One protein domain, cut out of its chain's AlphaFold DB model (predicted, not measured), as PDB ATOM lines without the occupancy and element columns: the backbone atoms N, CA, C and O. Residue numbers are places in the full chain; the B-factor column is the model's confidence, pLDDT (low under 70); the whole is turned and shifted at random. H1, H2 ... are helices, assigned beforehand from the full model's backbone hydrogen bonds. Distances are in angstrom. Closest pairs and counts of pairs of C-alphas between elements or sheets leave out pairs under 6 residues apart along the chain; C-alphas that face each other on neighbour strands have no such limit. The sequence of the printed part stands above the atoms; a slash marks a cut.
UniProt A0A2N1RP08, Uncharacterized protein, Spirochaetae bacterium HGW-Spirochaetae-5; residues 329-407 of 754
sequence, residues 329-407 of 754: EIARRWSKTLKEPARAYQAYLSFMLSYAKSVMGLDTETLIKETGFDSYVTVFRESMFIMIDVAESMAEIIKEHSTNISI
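AT A GLANCE: This is residues 329 to 407 of the 754 residues of an uncharacterized protein of Spirochaetae bacterium HGW-Spirochaetae-5 (UniProt A0A2N1RP08). Two long helices, H2 and H5, run side by side and the same way, and between them the chain folds back through two short helices, H3 and H4, which lie one after the other over one side of the pair. The short first helix, H1, sits on the other side of the pair, packed on H2 near its beginning, and after H5 the last residues, 402 to 407, fold back as a tail without a named element. The printed part has 79 residues with five named helices, in the order H1, H2, H3, H4, H5, and no named strand; its class is all helix. It is compact, with a radius of gyration of the C-alphas of 12.2 A, and elongated, spanning 37 by 24 by 17 A.

HOW THE PARTS SIT: H5, residues 384 to 401, is the longest helix, and it touches H2, residues 342 to 358, at a shallow tilt of 17 degrees, the same way. Their closest C-alphas, those of Ala 342 and Met 384, are 4.4 A apart. H5 and H2 are both hubs, touching 3 other helices each. With residues 394 to 398 alone, H5 touches H3, residues 364 to 370; the closest C-alphas, Leu 367 and Ile 397, are 6.7 A apart, and the tilt of 72 degrees is only just about perpendicular. H3 and H2 only just touch, with 3 pairs of C-alphas within 8 A, the closest being Leu 353 and Thr 364 at 6.0 A; they run opposite ways at a steep tilt of 62 degrees. H4, residues 376 to 380, touches H5 at residues 386 to 390 alone, with the C-alphas of Val 379 and Met 387 closest at 6.5 A. H4 is close to but not clearly touching H2, where the closest C-alphas, Gln 346 and Phe 380, are 6.0 A apart. H1, residues 329 to 334, forms a helical hairpin with H2, opposite ways at a steep tilt of 41 degrees; it touches residues 344 to 348 of H2 alone, and the closest C-alphas, Ala 331 and Ala 344, are 5.0 A apart. H1 is apart from H3, H4 and H5. Of the 4 touching pairs with a tilt, 1 is at a shallow tilt: the packing is mostly crossed. In H1, H2, H3, H4 and H5 every O i to N i+4 pair is within hydrogen-bond range.

IN THESE COORDINATES: H5 measures 25.3 A from C-alpha 384 to C-alpha 401, which is at (245.634, 154.316, 179.115). H2 measures 24.4 A and begins with C-alpha 342 at (257.157, 149.773, 155.915). H3 has 7 residues, H4 has 5 and H1 has 6, the last beginning with C-alpha 329 at (249.595, 139.698, 162.077).

THE WHOLE: The two C-alphas farthest apart, those of Lys 339 and Thr 403, are 38.4 A apart. The printed part has no cut. The links H2 to H3, H3 to H4 and H4 to H5 are tight, H1 to H2 is short, and no link is long. The mean pLDDT of the printed part is 92.4; residues 403 to 404 are under 70.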
ATOM      1  N   GLU A 329     249.312 140.861 162.922       97.62
ATOM      2  CA  GLU A 329     249.595 139.698 162.077       97.62
ATOM      3  C   GLU A 329     249.349 139.990 160.590       97.62
ATOM      4  O   GLU A 329     250.163 139.616 159.743       97.62
ATOM      5  N   ILE A 330     248.275 140.711 160.268       98.06
ATOM      6  CA  ILE A 330     247.971 141.145 158.902       98.06
ATOM      7  C   ILE A 330     249.063 142.087 158.397       98.06
ATOM      8  O   ILE A 330     249.583 141.862 157.308       98.06
ATOM      9  N   ALA A 331     249.485 143.075 159.193       97.69
ATOM     10  CA  ALA A 331     250.571 143.986 158.829       97.69
ATOM     11  C   ALA A 331     251.880 143.228 158.548       97.69
ATOM     12  O   ALA A 331     252.541 143.461 157.535       97.69
ATOM     13  N   ARG A 332     252.219 142.248 159.399       97.81
ATOM     14  CA  ARG A 332     253.409 141.397 159.248       97.81
ATOM     15  C   ARG A 332     253.376 140.524 157.992       97.81
ATOM     16  O   ARG A 332     254.426 140.253 157.408       97.81
ATOM     17  N   ARG A 333     252.209 140.005 157.607       98.12
ATOM     18  CA  ARG A 333     252.067 139.200 156.384       98.12
ATOM     19  C   ARG A 333     252.052 140.088 155.146       98.12
ATOM     20  O   ARG A 333     252.772 139.797 154.193       98.12
ATOM     21  N   TRP A 334     251.322 141.196 155.205       97.75
ATOM     22  CA  TRP A 334     251.129 142.091 154.075       97.75
ATOM     23  C   TRP A 334     252.425 142.806 153.698       97.75
ATOM     24  O   TRP A 334     252.740 142.905 152.512       97.75
ATOM     25  N   SER A 335     253.252 143.176 154.684       96.94
ATOM     26  CA  SER A 335     254.578 143.773 154.459       96.94
ATOM     27  C   SER A 335     255.478 142.935 153.545       96.94
ATOM     28  O   SER A 335     256.274 143.494 152.797       96.94
ATOM     29  N   LYS A 336     255.319 141.604 153.529       96.75
ATOM     30  CA  LYS A 336     256.090 140.690 152.666       96.75
ATOM     31  C   LYS A 336     255.667 140.729 151.198       96.75
ATOM     32  O   LYS A 336     256.411 140.259 150.344       96.75
ATOM     33  N   THR A 337     254.469 141.234 150.915       94.75
ATOM     34  CA  THR A 337     253.902 141.324 149.558       94.75
ATOM     35  C   THR A 337     254.114 142.699 148.924       94.75
ATOM     36  O   THR A 337     254.060 142.833 147.701       94.75
ATOM     37  N   LEU A 338     254.366 143.724 149.745       94.06
ATOM     38  CA  LEU A 338     254.540 145.100 149.300       94.06
ATOM     39  C   LEU A 338     255.960 145.355 148.790       94.06
ATOM     40  O   LEU A 338     256.939 144.827 149.314       94.06
ATOM     41  N   LYS A 339     256.072 146.243 147.797       93.25
ATOM     42  CA  LYS A 339     257.371 146.761 147.337       93.25
ATOM     43  C   LYS A 339     258.065 147.605 148.407       93.25
ATOM     44  O   LYS A 339     259.284 147.564 148.508       93.25
ATOM     45  N   GLU A 340     257.286 148.343 149.199       95.25
ATOM     46  CA  GLU A 340     257.742 149.106 150.363       95.25
ATOM     47  C   GLU A 340     257.128 148.505 151.644       95.25
ATOM     48  O   GLU A 340     256.035 148.902 152.053       95.25
ATOM     49  N   PRO A 341     257.801 147.541 152.299       95.06
ATOM     50  CA  PRO A 341     257.249 146.808 153.445       95.06
ATOM     51  C   PRO A 341     256.813 147.683 154.630       95.06
ATOM     52  O   PRO A 341     255.850 147.346 155.320       95.06
ATOM     53  N   ALA A 342     257.479 148.824 154.846       94.94
ATOM     54  CA  ALA A 342     257.157 149.773 155.915       94.94
ATOM     55  C   ALA A 342     255.712 150.304 155.831       94.94
ATOM     56  O   ALA A 342     255.095 150.582 156.858       94.94
ATOM     57  N   ARG A 343     255.130 150.369 154.625       95.00
ATOM     58  CA  ARG A 343     253.773 150.890 154.394       95.00
ATOM     59  C   ARG A 343     252.682 150.081 155.094       95.00
ATOM     60  O   ARG A 343     251.686 150.651 155.532       95.00
ATOM     61  N   ALA A 344     252.887 148.777 155.282       96.75
ATOM     62  CA  ALA A 344     251.958 147.951 156.053       96.75
ATOM     63  C   ALA A 344     251.910 148.371 157.534       96.75
ATOM     64  O   ALA A 344     250.837 148.402 158.135       96.75
ATOM     65  N   TYR A 345     253.057 148.736 158.115       96.75
ATOM     66  CA  TYR A 345     253.142 149.195 159.503       96.75
ATOM     67  C   TYR A 345     252.689 150.646 159.663       96.75
ATOM     68  O   TYR A 345     252.020 150.955 160.645       96.75
ATOM     69  N   GLN A 346     252.929 151.505 158.668       95.44
ATOM     70  CA  GLN A 346     252.325 152.839 158.614       95.44
ATOM     71  C   GLN A 346     250.787 152.761 158.634       95.44
ATOM     72  O   GLN A 346     250.142 153.477 159.401       95.44
ATOM     73  N   ALA A 347     250.191 151.860 157.844       96.06
ATOM     74  CA  ALA A 347     248.747 151.614 157.859       96.06
ATOM     75  C   ALA A 347     248.262 151.086 159.220       96.06
ATOM     76  O   ALA A 347     247.217 151.516 159.707       96.06
ATOM     77  N   TYR A 348     249.028 150.195 159.859       97.38
ATOM     78  CA  TYR A 348     248.683 149.649 161.174       97.38
ATOM     79  C   TYR A 348     248.734 150.706 162.285       97.38
ATOM     80  O   TYR A 348     247.789 150.821 163.063       97.38
ATOM     81  N   LEU A 349     249.784 151.527 162.323       96.25
ATOM     82  CA  LEU A 349     249.891 152.665 163.238       96.25
ATOM     83  C   LEU A 349     248.760 153.676 163.005       96.25
ATOM     84  O   LEU A 349     248.128 154.118 163.959       96.25
ATOM     85  N   SER A 350     248.444 153.980 161.741       95.12
ATOM     86  CA  SER A 350     247.325 154.866 161.383       95.12
ATOM     87  C   SER A 350     245.981 154.328 161.888       95.12
ATOM     88  O   SER A 350     245.169 155.088 162.420       95.12
ATOM     89  N   PHE A 351     245.753 153.015 161.769       97.00
ATOM     90  CA  PHE A 351     244.581 152.360 162.347       97.00
ATOM     91  C   PHE A 351     244.548 152.525 163.869       97.00
ATOM     92  O   PHE A 351     243.566 153.061 164.379       97.00
ATOM     93  N   MET A 352     245.620 152.142 164.577       96.31
ATOM     94  CA  MET A 352     245.678 152.210 166.044       96.31
ATOM     95  C   MET A 352     245.422 153.622 166.568       96.31
ATOM     96  O   MET A 352     244.606 153.785 167.469       96.31
ATOM     97  N   LEU A 353     246.045 154.642 165.968       94.19
ATOM     98  CA  LEU A 353     245.838 156.040 166.353       94.19
ATOM     99  C   LEU A 353     244.393 156.486 166.102       94.19
ATOM    100  O   LEU A 353     243.757 157.048 166.992       94.19
ATOM    101  N   SER A 354     243.839 156.201 164.917       93.75
ATOM    102  CA  SER A 354     242.458 156.597 164.607       93.75
ATOM    103  C   SER A 354     241.423 155.876 165.484       93.75
ATOM    104  O   SER A 354     240.445 156.488 165.909       93.75
ATOM    105  N   TYR A 355     241.661 154.605 165.818       95.31
ATOM    106  CA  TYR A 355     240.801 153.826 166.709       95.31
ATOM    107  C   TYR A 355     240.911 154.311 168.162       95.31
ATOM    108  O   TYR A 355     239.891 154.524 168.816       95.31
ATOM    109  N   ALA A 356     242.131 154.544 168.659       94.44
ATOM    110  CA  ALA A 356     242.376 155.067 170.001       94.44
ATOM    111  C   ALA A 356     241.689 156.426 170.210       94.44
ATOM    112  O   ALA A 356     241.023 156.626 171.224       94.44
ATOM    113  N   LYS A 357     241.767 157.320 169.219       90.81
ATOM    114  CA  LYS A 357     241.089 158.620 169.254       90.81
ATOM    115  C   LYS A 357     239.566 158.481 169.270       90.81
ATOM    116  O   LYS A 357     238.918 158.920 170.213       90.81
ATOM    117  N   SER A 358     238.994 157.874 168.233       90.25
ATOM    118  CA  SER A 358     237.548 157.958 167.985       90.25
ATOM    119  C   SER A 358     236.719 156.911 168.727       90.25
ATOM    120  O   SER A 358     235.558 157.159 169.032       90.25
ATOM    121  N   VAL A 359     237.277 155.731 169.013       92.12
ATOM    122  CA  VAL A 359     236.548 154.661 169.722       92.12
ATOM    123  C   VAL A 359     236.862 154.677 171.214       92.12
ATOM    124  O   VAL A 359     235.979 154.422 172.031       92.12
ATOM    125  N   MET A 360     238.112 154.970 171.580       91.69
ATOM    126  CA  MET A 360     238.576 154.894 172.972       91.69
ATOM    127  C   MET A 360     238.686 156.266 173.653       91.69
ATOM    128  O   MET A 360     238.854 156.310 174.870       91.69
ATOM    129  N   GLY A 361     238.571 157.371 172.906       88.81
ATOM    130  CA  GLY A 361     238.643 158.732 173.449       88.81
ATOM    131  C   GLY A 361     240.026 159.118 173.980       88.81
ATOM    132  O   GLY A 361     240.114 159.967 174.865       88.81
ATOM    133  N   LEU A 362     241.092 158.471 173.498       90.94
ATOM    134  CA  LEU A 362     242.463 158.716 173.946       90.94
ATOM    135  C   LEU A 362     243.115 159.869 173.171       90.94
ATOM    136  O   LEU A 362     242.880 160.044 171.973       90.94
ATOM    137  N   ASP A 363     243.982 160.622 173.849       89.19
ATOM    138  CA  ASP A 363     244.783 161.667 173.217       89.19
ATOM    139  C   ASP A 363     245.981 161.072 172.466       89.19
ATOM    140  O   ASP A 363     246.991 160.684 173.053       89.19
ATOM    141  N   THR A 364     245.878 161.028 171.140       88.38
ATOM    142  CA  THR A 364     246.907 160.451 170.269       88.38
ATOM    143  C   THR A 364     248.233 161.197 170.290       88.38
ATOM    144  O   THR A 364     249.254 160.591 169.968       88.38
ATOM    145  N   GLU A 365     248.243 162.486 170.634       86.25
ATOM    146  CA  GLU A 365     249.491 163.248 170.711       86.25
ATOM    147  C   GLU A 365     250.332 162.787 171.906       86.25
ATOM    148  O   GLU A 365     251.516 162.483 171.749       86.25
ATOM    149  N   THR A 366     249.700 162.635 173.075       88.44
ATOM    150  CA  THR A 366     250.332 162.047 174.265       88.44
ATOM    151  C   THR A 366     250.820 160.623 173.990       88.44
ATOM    152  O   THR A 366     251.987 160.324 174.246       88.44
ATOM    153  N   LEU A 367     249.982 159.773 173.379       92.00
ATOM    154  CA  LEU A 367     250.361 158.390 173.047       92.00
ATOM    155  C   LEU A 367     251.628 158.323 172.176       92.00
ATOM    156  O   LEU A 367     252.487 157.471 172.387       92.00
ATOM    157  N   ILE A 368     251.760 159.220 171.194       92.06
ATOM    158  CA  ILE A 368     252.936 159.282 170.317       92.06
ATOM    159  C   ILE A 368     254.173 159.779 171.066       92.06
ATOM    160  O   ILE A 368     255.236 159.167 170.938       92.06
ATOM    161  N   LYS A 369     254.042 160.821 171.890       91.44
ATOM    162  CA  LYS A 369     255.153 161.351 172.696       91.44
ATOM    163  C   LYS A 369     255.741 160.299 173.633       91.44
ATOM    164  O   LYS A 369     256.959 160.220 173.774       91.44
ATOM    165  N   GLU A 370     254.906 159.436 174.204       93.62
ATOM    166  CA  GLU A 370     255.357 158.328 175.055       93.62
ATOM    167  C   GLU A 370     256.146 157.246 174.303       93.62
ATOM    168  O   GLU A 370     256.968 156.559 174.907       93.62
ATOM    169  N   THR A 371     255.997 157.141 172.975       92.19
ATOM    170  CA  THR A 371     256.875 156.289 172.146       92.19
ATOM    171  C   THR A 371     258.255 156.901 171.882       92.19
ATOM    172  O   THR A 371     259.098 156.262 171.255       92.19
ATOM    173  N   GLY A 372     258.506 158.128 172.349       90.88
ATOM    174  CA  GLY A 372     259.759 158.856 172.138       90.88
ATOM    175  C   GLY A 372     259.819 159.652 170.831       90.88
ATOM    176  O   GLY A 372     260.896 160.110 170.457       90.88
ATOM    177  N   PHE A 373     258.687 159.821 170.142       91.69
ATOM    178  CA  PHE A 373     258.581 160.602 168.910       91.69
ATOM    179  C   PHE A 373     257.740 161.856 169.122       91.69
ATOM    180  O   PHE A 373     256.709 161.814 169.782       91.69
ATOM    181  N   ASP A 374     258.130 162.959 168.486       84.00
ATOM    182  CA  ASP A 374     257.386 164.221 168.593       84.00
ATOM    183  C   ASP A 374     256.041 164.181 167.853       84.00
ATOM    184  O   ASP A 374     255.084 164.841 168.249       84.00
ATOM    185  N   SER A 375     255.961 163.414 166.760       87.00
ATOM    186  CA  SER A 375     254.756 163.283 165.942       87.00
ATOM    187  C   SER A 375     254.692 161.932 165.228       87.00
ATOM    188  O   SER A 375     255.714 161.296 164.949       87.00
ATOM    189  N   TYR A 376     253.480 161.515 164.854       88.00
ATOM    190  CA  TYR A 376     253.282 160.303 164.061       88.00
ATOM    191  C   TYR A 376     253.896 160.431 162.656       88.00
ATOM    192  O   TYR A 376     254.272 159.431 162.049       88.00
ATOM    193  N   VAL A 377     254.039 161.655 162.133       88.62
ATOM    194  CA  VAL A 377     254.693 161.914 160.843       88.62
ATOM    195  C   VAL A 377     256.173 161.568 160.919       88.62
ATOM    196  O   VAL A 377     256.706 160.975 159.981       88.62
ATOM    197  N   THR A 378     256.831 161.897 162.034       90.62
ATOM    198  CA  THR A 378     258.224 161.514 162.275       90.62
ATOM    199  C   THR A 378     258.354 159.994 162.268       90.62
ATOM    200  O   THR A 378     259.175 159.472 161.521       90.62
ATOM    201  N   VAL A 379     257.458 159.278 162.963       91.56
ATOM    202  CA  VAL A 379     257.408 157.803 162.936       91.56
ATOM    203  C   VAL A 379     257.256 157.273 161.506       91.56
ATOM    204  O   VAL A 379     257.940 156.335 161.114       91.56
ATOM    205  N   PHE A 380     256.389 157.878 160.690       91.94
ATOM    206  CA  PHE A 380     256.123 157.429 159.316       91.94
ATOM    207  C   PHE A 380     257.286 157.651 158.340       91.94
ATOM    208  O   PHE A 380     257.263 157.098 157.239       91.94
ATOM    209  N   ARG A 381     258.297 158.436 158.721       91.25
ATOM    210  CA  ARG A 381     259.534 158.621 157.945       91.25
ATOM    211  C   ARG A 381     260.630 157.623 158.321       91.25
ATOM    212  O   ARG A 381     261.640 157.557 157.624       91.25
ATOM    213  N   GLU A 382     260.433 156.849 159.384       93.94
ATOM    214  CA  GLU A 382     261.424 155.899 159.878       93.94
ATOM    215  C   GLU A 382     261.481 154.596 159.075       93.94
ATOM    216  O   GLU A 382     260.653 154.291 158.215       93.94
ATOM    217  N   SER A 383     262.496 153.784 159.370       93.44
ATOM    218  CA  SER A 383     262.594 152.436 158.812       93.44
ATOM    219  C   SER A 383     261.489 151.512 159.343       93.44
ATOM    220  O   SER A 383     260.964 151.694 160.442       93.44
ATOM    221  N   MET A 384     261.198 150.440 158.600       93.81
ATOM    222  CA  MET A 384     260.224 149.424 159.022       93.81
ATOM    223  C   MET A 384     260.520 148.852 160.416       93.81
ATOM    224  O   MET A 384     259.585 148.613 161.168       93.81
ATOM    225  N   PHE A 385     261.791 148.622 160.759       95.56
ATOM    226  CA  PHE A 385     262.169 148.043 162.054       95.56
ATOM    227  C   PHE A 385     261.753 148.948 163.215       95.56
ATOM    228  O   PHE A 385     261.140 148.478 164.162       95.56
ATOM    229  N   ILE A 386     261.976 150.254 163.073       96.19
ATOM    230  CA  ILE A 386     261.561 151.244 164.070       96.19
ATOM    231  C   ILE A 386     260.033 151.316 164.147       96.19
ATOM    232  O   ILE A 386     259.477 151.310 165.238       96.19
ATOM    233  N   MET A 387     259.327 151.318 163.009       95.81
ATOM    234  CA  MET A 387     257.858 151.316 163.025       95.81
ATOM    235  C   MET A 387     257.267 150.063 163.691       95.81
ATOM    236  O   MET A 387     256.186 150.146 164.267       95.81
ATOM    237  N   ILE A 388     257.941 148.910 163.604       96.94
ATOM    238  CA  ILE A 388     257.540 147.688 164.315       96.94
ATOM    239  C   ILE A 388     257.646 147.908 165.822       96.94
ATOM    240  O   ILE A 388     256.657 147.687 166.517       96.94
ATOM    241  N   ASP A 389     258.801 148.377 166.298       96.38
ATOM    242  CA  ASP A 389     259.040 148.625 167.722       96.38
ATOM    243  C   ASP A 389     258.029 149.647 168.268       96.38
ATOM    244  O   ASP A 389     257.363 149.398 169.271       96.38
ATOM    245  N   VAL A 390     257.809 150.746 167.537       96.31
ATOM    246  CA  VAL A 390     256.803 151.761 167.886       96.31
ATOM    247  C   VAL A 390     255.395 151.173 167.902       96.31
ATOM    248  O   VAL A 390     254.615 151.500 168.788       96.31
ATOM    249  N   ALA A 391     255.039 150.297 166.958       95.12
ATOM    250  CA  ALA A 391     253.720 149.670 166.945       95.12
ATOM    251  C   ALA A 391     253.503 148.722 168.135       95.12
ATOM    252  O   ALA A 391     252.377 148.607 168.622       95.12
ATOM    253  N   GLU A 392     254.555 148.048 168.606       94.50
ATOM    254  CA  GLU A 392     254.506 147.224 169.817       94.50
ATOM    255  C   GLU A 392     254.353 148.092 171.068       94.50
ATOM    256  O   GLU A 392     253.405 147.879 171.826       94.50
ATOM    257  N   SER A 393     255.188 149.124 171.228       94.62
ATOM    258  CA  SER A 393     255.078 150.074 172.343       94.62
ATOM    259  C   SER A 393     253.729 150.792 172.361       94.62
ATOM    260  O   SER A 393     253.092 150.884 173.402       94.62
ATOM    261  N   MET A 394     253.232 151.242 171.206       94.75
ATOM    262  CA  MET A 394     251.931 151.905 171.082       94.75
ATOM    263  C   MET A 394     250.784 151.009 171.566       94.75
ATOM    264  O   MET A 394     249.879 151.480 172.250       94.75
ATOM    265  N   ALA A 395     250.812 149.713 171.243       92.31
ATOM    266  CA  ALA A 395     249.788 148.777 171.704       92.31
ATOM    267  C   ALA A 395     249.803 148.605 173.236       92.31
ATOM    268  O   ALA A 395     248.739 148.471 173.846       92.31
ATOM    269  N   GLU A 396     250.985 148.629 173.858       92.69
ATOM    270  CA  GLU A 396     251.141 148.596 175.317       92.69
ATOM    271  C   GLU A 396     250.649 149.896 175.963       92.69
ATOM    272  O   GLU A 396     249.792 149.845 176.844       92.69
ATOM    273  N   ILE A 397     251.081 151.052 175.452       93.56
ATOM    274  CA  ILE A 397     250.682 152.376 175.951       93.56
ATOM    275  C   ILE A 397     249.159 152.559 175.862       93.56
ATOM    276  O   ILE A 397     248.523 152.989 176.827       93.56
ATOM    277  N   ILE A 398     248.538 152.190 174.732       93.25
ATOM    278  CA  ILE A 398     247.075 152.238 174.566       93.25
ATOM    279  C   ILE A 398     246.389 151.379 175.626       93.25
ATOM    280  O   ILE A 398     245.389 151.798 176.209       93.25
ATOM    281  N   LYS A 399     246.920 150.181 175.895       90.31
ATOM    282  CA  LYS A 399     246.359 149.275 176.898       90.31
ATOM    283  C   LYS A 399     246.445 149.866 178.305       90.31
ATOM    284  O   LYS A 399     245.480 149.730 179.051       90.31
ATOM    285  N   GLU A 400     247.547 150.529 178.646       90.56
ATOM    286  CA  GLU A 400     247.743 151.200 179.940       90.56
ATOM    287  C   GLU A 400     246.797 152.392 180.142       90.56
ATOM    288  O   GLU A 400     246.246 152.566 181.228       90.56
ATOM    289  N   HIS A 401     246.550 153.171 179.086       89.75
ATOM    290  CA  HIS A 401     245.634 154.316 179.115       89.75
ATOM    291  C   HIS A 401     244.154 153.918 179.040       89.75
ATOM    292  O   HIS A 401     243.267 154.683 179.429       89.75
ATOM    293  N   SER A 402     243.857 152.723 178.531       85.12
ATOM    294  CA  SER A 402     242.492 152.231 178.381       85.12
ATOM    295  C   SER A 402     241.953 151.635 179.681       85.12
ATOM    296  O   SER A 402     242.573 150.777 180.304       85.12
ATOM    297  N   THR A 403     240.749 152.039 180.086       69.56
ATOM    298  CA  THR A 403     240.181 151.581 181.363       69.56
ATOM    299  C   THR A 403     239.411 150.266 181.275       69.56
ATOM    300  O   THR A 403     239.160 149.705 182.333       69.56
ATOM    301  N   ASN A 404     239.046 149.774 180.075       67.19
ATOM    302  CA  ASN A 404     238.381 148.467 179.839       67.19
ATOM    303  C   ASN A 404     238.199 148.079 178.349       67.19
ATOM    304  O   ASN A 404     237.517 147.098 178.047       67.19
ATOM    305  N   ILE A 405     238.740 148.845 177.396       76.19
ATOM    306  CA  ILE A 405     238.502 148.649 175.958       76.19
ATOM    307  C   ILE A 405     239.837 148.324 175.300       76.19
ATOM    308  O   ILE A 405     240.767 149.112 175.394       76.19
ATOM    309  N   SER A 406     239.932 147.186 174.617       86.62
ATOM    310  CA  SER A 406     241.092 146.842 173.792       86.62
ATOM    311  C   SER A 406     240.758 146.978 172.311       86.62
ATOM    312  O   SER A 406     239.609 146.781 171.908       86.62
ATOM    313  N   ILE A 407     241.771 147.234 171.485       92.69
ATOM    314  CA  ILE A 407     241.635 147.137 170.030       92.69
ATOM    315  C   ILE A 407     241.393 145.658 169.669       92.69
ATOM    316  O   ILE A 407     242.233 144.822 170.006       92.69
TER     317      ILE A 407